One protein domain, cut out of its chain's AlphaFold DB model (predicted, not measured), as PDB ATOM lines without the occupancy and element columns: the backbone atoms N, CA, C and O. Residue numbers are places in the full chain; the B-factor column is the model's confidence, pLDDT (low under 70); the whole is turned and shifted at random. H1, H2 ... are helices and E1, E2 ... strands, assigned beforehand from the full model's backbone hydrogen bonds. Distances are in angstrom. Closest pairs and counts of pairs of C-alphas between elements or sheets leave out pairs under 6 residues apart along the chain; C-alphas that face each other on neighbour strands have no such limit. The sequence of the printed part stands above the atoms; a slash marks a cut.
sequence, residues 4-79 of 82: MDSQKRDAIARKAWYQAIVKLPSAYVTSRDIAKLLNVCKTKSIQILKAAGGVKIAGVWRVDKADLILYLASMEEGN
ATOM      1  N   MET A   4     279.774 312.079 140.470       52.53
ATOM      2  CA  MET A   4     280.115 311.084 141.500       52.53
ATOM      3  C   MET A   4     281.397 310.300 141.180       52.53
ATOM      4  O   MET A   4     282.238 310.143 142.061       52.53
ATOM      5  N   ASP A   5     281.610 309.883 139.928       61.56
ATOM      6  CA  ASP A   5     282.847 309.204 139.507       61.56
ATOM      7  C   ASP A   5     284.086 310.097 139.623       61.56
ATOM      8  O   ASP A   5     285.160 309.643 140.021       61.56
ATOM      9  N   SER A   6     283.936 311.384 139.312       64.88
ATOM     10  CA  SER A   6     285.033 312.355 139.350       64.88
ATOM     11  C   SER A   6     285.478 312.635 140.788       64.88
ATOM     12  O   SER A   6     286.671 312.590 141.079       64.88
ATOM     13  N   GLN A   7     284.528 312.834 141.710       72.06
ATOM     14  CA  GLN A   7     284.828 312.998 143.138       72.06
ATOM     15  C   GLN A   7     285.484 311.757 143.749       72.06
ATOM     16  O   GLN A   7     286.426 311.893 144.528       72.06
ATOM     17  N   LYS A   8     285.028 310.550 143.385       70.94
ATOM     18  CA  LYS A   8     285.627 309.297 143.873       70.94
ATOM     19  C   LYS A   8     287.071 309.132 143.405       70.94
ATOM     20  O   LYS A   8     287.949 308.829 144.210       70.94
ATOM     21  N   ARG A   9     287.338 309.387 142.121       71.88
ATOM     22  CA  ARG A   9     288.704 309.344 141.572       71.88
ATOM     23  C   ARG A   9     289.620 310.355 142.254       71.88
ATOM     24  O   ARG A   9     290.752 310.011 142.579       71.88
ATOM     25  N   ASP A  10     289.122 311.559 142.522       77.62
ATOM     26  CA  ASP A  10     289.885 312.597 143.218       77.62
ATOM     27  C   ASP A  10     290.181 312.211 144.680       77.62
ATOM     28  O   ASP A  10     291.304 312.368 145.159       77.62
ATOM     29  N   ALA A  11     289.211 311.605 145.374       80.50
ATOM     30  CA  ALA A  11     289.395 311.094 146.730       80.50
ATOM     31  C   ALA A  11     290.456 309.981 146.794       80.50
ATOM     32  O   ALA A  11     291.332 310.028 147.661       80.50
ATOM     33  N   ILE A  12     290.429 309.027 145.856       80.88
ATOM     34  CA  ILE A  12     291.445 307.966 145.738       80.88
ATOM     35  C   ILE A  12     292.819 308.577 145.442       80.88
ATOM     36  O   ILE A  12     293.806 308.205 146.076       80.88
ATOM     37  N   ALA A  13     292.892 309.558 144.538       78.56
ATOM     38  CA  ALA A  13     294.148 310.200 144.161       78.56
ATOM     39  C   ALA A  13     294.848 310.908 145.336       78.56
ATOM     40  O   ALA A  13     296.078 311.014 145.358       78.56
ATOM     41  N   ARG A  14     294.089 311.360 146.341       82.25
ATOM     42  CA  ARG A  14     294.621 311.988 147.564       82.25
ATOM     43  C   ARG A  14     295.132 310.984 148.599       82.25
ATOM     44  O   ARG A  14     295.787 311.390 149.559       82.25
ATOM     45  N   LYS A  15     294.857 309.686 148.444       84.25
ATOM     46  CA  LYS A  15     295.286 308.668 149.412       84.25
ATOM     47  C   LYS A  15     296.805 308.501 149.389       84.25
ATOM     48  O   LYS A  15     297.432 308.410 148.331       84.25
ATOM     49  N   ALA A  16     297.403 308.378 150.574       86.19
ATOM     50  CA  ALA A  16     298.847 308.176 150.719       86.19
ATOM     51  C   ALA A  16     299.330 306.904 150.000       86.19
ATOM     52  O   ALA A  16     300.378 306.910 149.353       86.19
ATOM     53  N   TRP A  17     298.534 305.831 150.059       86.88
ATOM     54  CA  TRP A  17     298.829 304.574 149.377       86.88
ATOM     55  C   TRP A  17     298.798 304.730 147.848       86.88
ATOM     56  O   TRP A  17     299.686 304.213 147.178       86.88
ATOM     57  N   TYR A  18     297.860 305.504 147.290       90.12
ATOM     58  CA  TYR A  18     297.782 305.760 145.847       90.12
ATOM     59  C   TYR A  18     299.036 306.491 145.359       90.12
ATOM     60  O   TYR A  18     299.703 306.052 144.424       90.12
ATOM     61  N   GLN A  19     299.417 307.560 146.063       89.44
ATOM     62  CA  GLN A  19     300.627 308.327 145.766       89.44
ATOM     63  C   GLN A  19     301.890 307.458 145.843       89.44
ATOM     64  O   GLN A  19     302.784 307.583 145.005       89.44
ATOM     65  N   ALA A  20     301.960 306.550 146.818       89.62
ATOM     66  CA  ALA A  20     303.063 305.605 146.936       89.62
ATOM     67  C   ALA A  20     303.100 304.601 145.768       89.62
ATOM     68  O   ALA A  20     304.178 304.369 145.224       89.62
ATOM     69  N   ILE A  21     301.951 304.060 145.334       90.31
ATOM     70  CA  ILE A  21     301.868 303.138 144.186       90.31
ATOM     71  C   ILE A  21     302.316 303.837 142.899       90.31
ATOM     72  O   ILE A  21     303.131 303.295 142.151       90.31
ATOM     73  N   VAL A  22     301.816 305.049 142.638       88.75
ATOM     74  CA  VAL A  22     302.144 305.798 141.414       88.75
ATOM     75  C   VAL A  22     303.646 306.073 141.328       88.75
ATOM     76  O   VAL A  22     304.229 305.875 140.262       88.75
ATOM     77  N   LYS A  23     304.289 306.406 142.458       89.75
ATOM     78  CA  LYS A  23     305.736 306.671 142.559       89.75
ATOM     79  C   LYS A  23     306.634 305.440 142.389       89.75
ATOM     80  O   LYS A  23     307.845 305.609 142.251       89.75
ATOM     81  N   LEU A  24     306.100 304.215 142.402       88.75
ATOM     82  CA  LEU A  24     306.921 303.029 142.144       88.75
ATOM     83  C   LEU A  24     307.485 303.084 140.710       88.75
ATOM     84  O   LEU A  24     306.741 303.375 139.779       88.75
ATOM     85  N   PRO A  25     308.766 302.771 140.479       85.25
ATOM     86  CA  PRO A  25     309.359 302.868 139.141       85.25
ATOM     87  C   PRO A  25     308.893 301.756 138.186       85.25
ATOM     88  O   PRO A  25     308.910 301.925 136.973       85.25
ATOM     89  N   SER A  26     308.476 300.609 138.726       86.88
ATOM     90  CA  SER A  26     308.011 299.449 137.955       86.88
ATOM     91  C   SER A  26     306.529 299.579 137.610       86.88
ATOM     92  O   SER A  26     305.757 300.021 138.453       86.88
ATOM     93  N   ALA A  27     306.117 299.132 136.419       85.38
ATOM     94  CA  ALA A  27     304.701 298.989 136.052       85.38
ATOM     95  C   ALA A  27     303.966 297.951 136.924       85.38
ATOM     96  O   ALA A  27     302.762 298.045 137.132       85.38
ATOM     97  N   TYR A  28     304.716 297.003 137.490       90.88
ATOM     98  CA  TYR A  28     304.197 295.963 138.369       90.88
ATOM     99  C   TYR A  28     304.573 296.205 139.825       90.88
ATOM    100  O   TYR A  28     305.711 296.574 140.128       90.88
ATOM    101  N   VAL A  29     303.644 295.885 140.720       93.50
ATOM    102  CA  VAL A  29     303.816 295.917 142.171       93.50
ATOM    103  C   VAL A  29     304.044 294.498 142.691       93.50
ATOM    104  O   VAL A  29     303.356 293.555 142.292       93.50
ATOM    105  N   THR A  30     305.023 294.321 143.580       94.06
ATOM    106  CA  THR A  30     305.322 293.022 144.197       94.06
ATOM    107  C   THR A  30     304.726 292.903 145.597       94.06
ATOM    108  O   THR A  30     304.351 293.888 146.232       94.06
ATOM    109  N   SER A  31     304.714 291.686 146.146       92.44
ATOM    110  CA  SER A  31     304.313 291.465 147.544       92.44
ATOM    111  C   SER A  31     305.184 292.235 148.543       92.44
ATOM    112  O   SER A  31     304.689 292.673 149.577       92.44
ATOM    113  N   ARG A  32     306.468 292.463 148.234       91.94
ATOM    114  CA  ARG A  32     307.360 293.270 149.081       91.94
ATOM    115  C   ARG A  32     306.940 294.737 149.097       91.94
ATOM    116  O   ARG A  32     306.968 295.351 150.160       91.94
ATOM    117  N   ASP A  33     306.567 295.278 147.942       92.81
ATOM    118  CA  ASP A  33     306.113 296.664 147.832       92.81
ATOM    119  C   ASP A  33     304.802 296.844 148.598       92.81
ATOM    120  O   ASP A  33     304.714 297.733 149.435       92.81
ATOM    121  N   ILE A  34     303.841 295.929 148.421       92.50
ATOM    122  CA  ILE A  34     302.562 295.935 149.153       92.50
ATOM    123  C   ILE A  34     302.783 295.840 150.667       92.50
ATOM    124  O   ILE A  34     302.171 296.590 151.422       92.50
ATOM    125  N   ALA A  35     303.669 294.947 151.121       93.06
ATOM    126  CA  ALA A  35     303.976 294.794 152.543       93.06
ATOM    127  C   ALA A  35     304.484 296.103 153.166       93.06
ATOM    128  O   ALA A  35     304.045 296.471 154.253       93.06
ATOM    129  N   LYS A  36     305.369 296.826 152.464       91.06
ATOM    130  CA  LYS A  36     305.873 298.135 152.907       91.06
ATOM    131  C   LYS A  36     304.805 299.222 152.828       91.06
ATOM    132  O   LYS A  36     304.701 300.039 153.733       91.06
ATOM    133  N   LEU A  37     304.031 299.228 151.749       90.56
ATOM    134  CA  LEU A  37     303.072 300.280 151.430       90.56
ATOM    135  C   LEU A  37     301.864 300.282 152.370       90.56
ATOM    136  O   LEU A  37     301.389 301.347 152.747       90.56
ATOM    137  N   LEU A  38     301.402 299.098 152.770       88.50
ATOM    138  CA  LEU A  38     300.255 298.927 153.666       88.50
ATOM    139  C   LEU A  38     300.660 298.567 155.100       88.50
ATOM    140  O   LEU A  38     299.791 298.356 155.937       88.50
ATOM    141  N   ASN A  39     301.964 298.473 155.377       91.38
ATOM    142  CA  ASN A  39     302.511 298.018 156.655       91.38
ATOM    143  C   ASN A  39     301.890 296.686 157.131       91.38
ATOM    144  O   ASN A  39     301.376 296.566 158.242       91.38
ATOM    145  N   VAL A  40     301.915 295.672 156.261       91.94
ATOM    146  CA  VAL A  40     301.344 294.342 156.530       91.94
ATOM    147  C   VAL A  40     302.388 293.237 156.404       91.94
ATOM    148  O   VAL A  40     303.398 293.368 155.713       91.94
ATOM    149  N   CYS A  41     302.127 292.092 157.037       93.38
ATOM    150  CA  CYS A  41     303.014 290.938 156.943       93.38
ATOM    151  C   CYS A  41     303.053 290.342 155.521       93.38
ATOM    152  O   CYS A  41     302.129 290.496 154.715       93.38
ATOM    153  N   LYS A  42     304.117 289.580 155.224       90.75
ATOM    154  CA  LYS A  42     304.331 288.939 153.913       90.75
ATOM    155  C   LYS A  42     303.122 288.110 153.465       90.75
ATOM    156  O   LYS A  42     302.712 288.205 152.311       90.75
ATOM    157  N   THR A  43     302.523 287.335 154.363       94.31
ATOM    158  CA  THR A  43     301.357 286.499 154.041       94.31
ATOM    159  C   THR A  43     300.174 287.342 153.575       94.31
ATOM    160  O   THR A  43     299.610 287.068 152.517       94.31
ATOM    161  N   LYS A  44     299.857 288.423 154.302       93.56
ATOM    162  CA  LYS A  44     298.767 289.339 153.945       93.56
ATOM    163  C   LYS A  44     299.050 290.065 152.630       93.56
ATOM    164  O   LYS A  44     298.170 290.149 151.784       93.56
ATOM    165  N   SER A  45     300.292 290.498 152.404       94.12
ATOM    166  CA  SER A  45     300.677 291.145 151.141       94.12
ATOM    167  C   SER A  45     300.483 290.238 149.918       94.12
ATOM    168  O   SER A  45     300.044 290.701 148.872       94.12
ATOM    169  N   ILE A  46     300.740 288.930 150.051       93.00
ATOM    170  CA  ILE A  46     300.499 287.952 148.980       93.00
ATOM    171  C   ILE A  46     298.995 287.731 148.771       93.00
ATOM    172  O   ILE A  46     298.568 287.581 147.631       93.00
ATOM    173  N   GLN A  47     298.193 287.710 149.841       94.25
ATOM    174  CA  GLN A  47     296.732 287.607 149.730       94.25
ATOM    175  C   GLN A  47     296.140 288.805 148.980       94.25
ATOM    176  O   GLN A  47     295.369 288.598 148.051       94.25
ATOM    177  N   ILE A  48     296.553 290.026 149.332       93.62
ATOM    178  CA  ILE A  48     296.139 291.262 148.650       93.62
ATOM    179  C   ILE A  48     296.528 291.207 147.174       93.62
ATOM    180  O   ILE A  48     295.702 291.453 146.307       93.62
ATOM    181  N   LEU A  49     297.769 290.809 146.885       94.31
ATOM    182  CA  LEU A  49     298.253 290.707 145.513       94.31
ATOM    183  C   LEU A  49     297.416 289.723 144.684       94.31
ATOM    184  O   LEU A  49     297.049 290.037 143.557       94.31
ATOM    185  N   LYS A  50     297.091 288.550 145.239       93.62
ATOM    186  CA  LYS A  50     296.227 287.563 144.575       93.62
ATOM    187  C   LYS A  50     294.808 288.088 144.358       93.62
ATOM    188  O   LYS A  50     294.244 287.867 143.295       93.62
ATOM    189  N   ALA A  51     294.239 288.753 145.361       93.62
ATOM    190  CA  ALA A  51     292.883 289.288 145.295       93.62
ATOM    191  C   ALA A  51     292.763 290.437 144.281       93.62
ATOM    192  O   ALA A  51     291.749 290.546 143.603       93.62
ATOM    193  N   ALA A  52     293.830 291.216 144.105       93.50
ATOM    194  CA  ALA A  52     293.955 292.232 143.066       93.50
ATOM    195  C   ALA A  52     294.256 291.655 141.664       93.50
ATOM    196  O   ALA A  52     294.654 292.394 140.777       93.50
ATOM    197  N   GLY A  53     294.133 290.340 141.448       93.75
ATOM    198  CA  GLY A  53     294.355 289.720 140.135       93.75
ATOM    199  C   GLY A  53     295.823 289.524 139.754       93.75
ATOM    200  O   GLY A  53     296.137 289.255 138.597       93.75
ATOM    201  N   GLY A  54     296.751 289.637 140.706       94.00
ATOM    202  CA  GLY A  54     298.160 289.461 140.398       94.00
ATOM    203  C   GLY A  54     298.509 288.037 139.972       94.00
ATOM    204  O   GLY A  54     297.881 287.053 140.362       94.00
ATOM    205  N   VAL A  55     299.567 287.935 139.178       92.56
ATOM    206  CA  VAL A  55     300.047 286.721 138.525       92.56
ATOM    207  C   VAL A  55     301.442 286.356 139.021       92.56
ATOM    208  O   VAL A  55     302.217 287.200 139.483       92.56
ATOM    209  N   LYS A  56     301.791 285.071 138.939       92.50
ATOM    210  CA  LYS A  56     303.114 284.582 139.338       92.50
ATOM    211  C   LYS A  56     304.010 284.447 138.107       92.50
ATOM    212  O   LYS A  56     303.818 283.545 137.303       92.50
ATOM    213  N   ILE A  57     305.013 285.316 137.989       87.44
ATOM    214  CA  ILE A  57     305.971 285.343 136.873       87.44
ATOM    215  C   ILE A  57     307.355 284.991 137.417       87.44
ATOM    216  O   ILE A  57     307.835 285.638 138.347       87.44
ATOM    217  N   ALA A  58     307.996 283.961 136.855       87.69
ATOM    218  CA  ALA A  58     309.325 283.494 137.273       87.69
ATOM    219  C   ALA A  58     309.453 283.295 138.802       87.69
ATOM    220  O   ALA A  58     310.423 283.704 139.433       87.69
ATOM    221  N   GLY A  59     308.421 282.719 139.430       86.81
ATOM    222  CA  GLY A  59     308.401 282.472 140.876       86.81
ATOM    223  C   GLY A  59     307.977 283.667 141.743       86.81
ATOM    224  O   GLY A  59     307.701 283.472 142.928       86.81
ATOM    225  N   VAL A  60     307.844 284.867 141.171       87.75
ATOM    226  CA  VAL A  60     307.515 286.105 141.889       87.75
ATOM    227  C   VAL A  60     306.086 286.545 141.580       87.75
ATOM    228  O   VAL A  60     305.688 286.655 140.426       87.75
ATOM    229  N   TRP A  61     305.316 286.816 142.629       92.06
ATOM    230  CA  TRP A  61     303.981 287.401 142.524       92.06
ATOM    231  C   TRP A  61     304.063 288.884 142.148       92.06
ATOM    232  O   TRP A  61     304.805 289.639 142.785       92.06
ATOM    233  N   ARG A  62     303.302 289.282 141.127       93.25
ATOM    234  CA  ARG A  62     303.256 290.635 140.562       93.25
ATOM    235  C   ARG A  62     301.821 291.008 140.205       93.25
ATOM    236  O   ARG A  62     301.078 290.145 139.761       93.25
ATOM    237  N   VAL A  63     301.451 292.269 140.355       95.25
ATOM    238  CA  VAL A  63     300.149 292.802 139.926       95.25
ATOM    239  C   VAL A  63     300.357 294.136 139.220       95.25
ATOM    240  O   VAL A  63     301.324 294.833 139.533       95.25
ATOM    241  N   ASP A  64     299.505 294.474 138.257       93.75
ATOM    242  CA  ASP A  64     299.514 295.809 137.661       93.75
ATOM    243  C   ASP A  64     299.125 296.867 138.708       93.75
ATOM    244  O   ASP A  64     298.378 296.601 139.656       93.75
ATOM    245  N   LYS A  65     299.651 298.086 138.565       92.56
ATOM    246  CA  LYS A  65     299.298 299.190 139.466       92.56
ATOM    247  C   LYS A  65     297.811 299.513 139.436       92.56
ATOM    248  O   LYS A  65     297.249 299.779 140.495       92.56
ATOM    249  N   ALA A  66     297.202 299.541 138.253       90.44
ATOM    250  CA  ALA A  66     295.805 299.912 138.085       90.44
ATOM    251  C   ALA A  66     294.891 298.905 138.789       90.44
ATOM    252  O   ALA A  66     294.014 299.314 139.548       90.44
ATOM    253  N   ASP A  67     295.169 297.609 138.626       92.00
ATOM    254  CA  ASP A  67     294.424 296.540 139.294       92.00
ATOM    255  C   ASP A  67     294.552 296.623 140.822       92.00
ATOM    256  O   ASP A  67     293.558 296.526 141.545       92.00
ATOM    257  N   LEU A  68     295.760 296.887 141.338       93.19
ATOM    258  CA  LEU A  68     295.961 297.082 142.776       93.19
ATOM    259  C   LEU A  68     295.211 298.311 143.305       93.19
ATOM    260  O   LEU A  68     294.619 298.245 144.381       93.19
ATOM    261  N   ILE A  69     295.230 299.428 142.573       91.69
ATOM    262  CA  ILE A  69     294.513 300.649 142.958       91.69
ATOM    263  C   ILE A  69     293.007 300.395 143.006       91.69
ATOM    264  O   ILE A  69     292.359 300.790 143.974       91.69
ATOM    265  N   LEU A  70     292.464 299.715 141.994       90.19
ATOM    266  CA  LEU A  70     291.046 299.383 141.927       90.19
ATOM    267  C   LEU A  70     290.635 298.464 143.084       90.19
ATOM    268  O   LEU A  70     289.621 298.709 143.737       90.19
ATOM    269  N   TYR A  71     291.450 297.452 143.387       91.69
ATOM    270  CA  TYR A  71     291.206 296.550 144.508       91.69
ATOM    271  C   TYR A  71     291.209 297.279 145.859       91.69
ATOM    272  O   TYR A  71     290.302 297.086 146.667       91.69
ATOM    273  N   LEU A  72     292.204 298.136 146.110       90.50
ATOM    274  CA  LEU A  72     292.289 298.889 147.366       90.50
ATOM    275  C   LEU A  72     291.142 299.893 147.516       90.50
ATOM    276  O   LEU A  72     290.609 300.034 148.613       90.50
ATOM    277  N   ALA A  73     290.729 300.541 146.425       88.12
ATOM    278  CA  ALA A  73     289.556 301.410 146.425       88.12
ATOM    279  C   ALA A  73     288.273 300.633 146.766       88.12
ATOM    280  O   ALA A  73     287.508 301.059 147.629       88.12
ATOM    281  N   SER A  74     288.080 299.455 146.162       85.88
ATOM    282  CA  SER A  74     286.931 298.587 146.447       85.88
ATOM    283  C   SER A  74     286.924 298.063 147.887       85.88
ATOM    284  O   SER A  74     285.853 297.900 148.469       85.88
ATOM    285  N   MET A  75     288.096 297.817 148.481       83.38
ATOM    286  CA  MET A  75     288.207 297.433 149.889       83.38
ATOM    287  C   MET A  75     287.771 298.540 150.850       83.38
ATOM    288  O   MET A  75     287.199 298.224 151.890       83.38
ATOM    289  N   GLU A  76     288.047 299.808 150.537       76.19
ATOM    290  CA  GLU A  76     287.556 300.923 151.353       76.19
ATOM    291  C   GLU A  76     286.032 301.067 151.221       76.19
ATOM    292  O   GLU A  76     285.361 301.154 152.242       76.19
ATOM    293  N   GLU A  77     285.471 300.968 150.007       67.38
ATOM    294  CA  GLU A  77     284.011 301.044 149.799       67.38
ATOM    295  C   GLU A  77     283.236 299.898 150.473       67.38
ATOM    296  O   GLU A  77     282.125 300.095 150.957       67.38
ATOM    297  N   GLY A  78     283.811 298.692 150.535       55.81
ATOM    298  CA  GLY A  78     283.208 297.551 151.234       55.81
ATOM    299  C   GLY A  78     283.285 297.634 152.762       55.81
ATOM    300  O   GLY A  78     282.639 296.839 153.441       55.81
ATOM    301  N   ASN A  79     284.067 298.572 153.306       53.44
ATOM    302  CA  ASN A  79     284.243 298.779 154.742       53.44
ATOM    303  C   ASN A  79     283.359 299.923 155.289       53.44
ATOM    304  O   ASN A  79     283.372 300.174 156.491       53.44
TER     305      ASN A  79
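This is residues 4 to 79 of the 82 residues of an uncharacterized protein of Collinsella aerofaciens (UniProt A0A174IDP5). A small three-stranded sheet, E1, E3 and E2, lies toward one end of the domain with H4 across one face, while H5 runs from the sheet back toward H1, which makes the far end. H2 lies beside the first part of H5, and H3 meets H4 nearly at right angles. The printed part has 76 residues, with five named helices and three named strands in the order H1, H2, E1, H3, H4, E2, E3, H5; the sheet's order is E1, E3, E2, all antiparallel, and the class is mostly helix. The whole is compact, with a radius of gyration of the C-alphas of 12.2 A and spans of 40 by 27 by 20 A.

Start at H1, residues 4 to 13, which is close but not clearly touching H2, residues 16 to 22; their closest C-alphas, of Ile 12 and Tyr 18, are 6.7 A apart. Next look at E1, residues 28 to 30, antiparallel at 136 degrees to E3, residues 60 to 64, with N 29 and O 63 at 2.8 A, within hydrogen-bond range. H3, residues 31 to 37, only grazes the sheet with residues 31 to 33. H4, residues 42 to 51, touches H3 about perpendicular, at 78 degrees, the closest C-alphas being those of Ala 35 and Ser 45, 5.1 A apart. H4 is on the sheet, over E3, at a height over the sheet of 9.1 A; it runs slantwise to the strands, at 46 degrees to E3 on the local plane. E2, residues 55 to 57, forms an antiparallel hairpin with E3, with N 55 and O 62 at 2.7 A, within hydrogen-bond range. E1, H3, H4 and E2 make a split strand-helix-strand unit, two strands of one sheet joined through helices, with E3 between the two strands in the sheet, and its crossover is right-handed. H4 and H5, residues 65 to 77, are on one face of the sheet, giving two layers, one of helices and one of strands. H5 touches H2 with residues 65 to 69 alone, at a shallow tilt of 21 degrees, opposite ways; the closest C-alphas, of Ile 21 and Lys 65, are 6.7 A apart. In H1, H2, H3, H4 and H5 every O i to N i+4 pair is within hydrogen-bond range.

Find C-alpha 4 at (280.115, 311.084, 141.500); from there H1 runs 14.3 A. H4 is also 14.3 A long, and E3 13.3 A. H5 runs 18.5 A, from C-alpha 65 at (299.298, 299.190, 139.466) to C-alpha 77 at (284.011, 301.044, 149.799).

The two C-alphas farthest apart are those of Met 4 and Ala 58, 40.4 A. The printed part has no cut, and its seven links between named elements are tight. The model's mean pLDDT over the printed part is 86.7; look for values under 70 at residues 4 to 6 and 77 to 79.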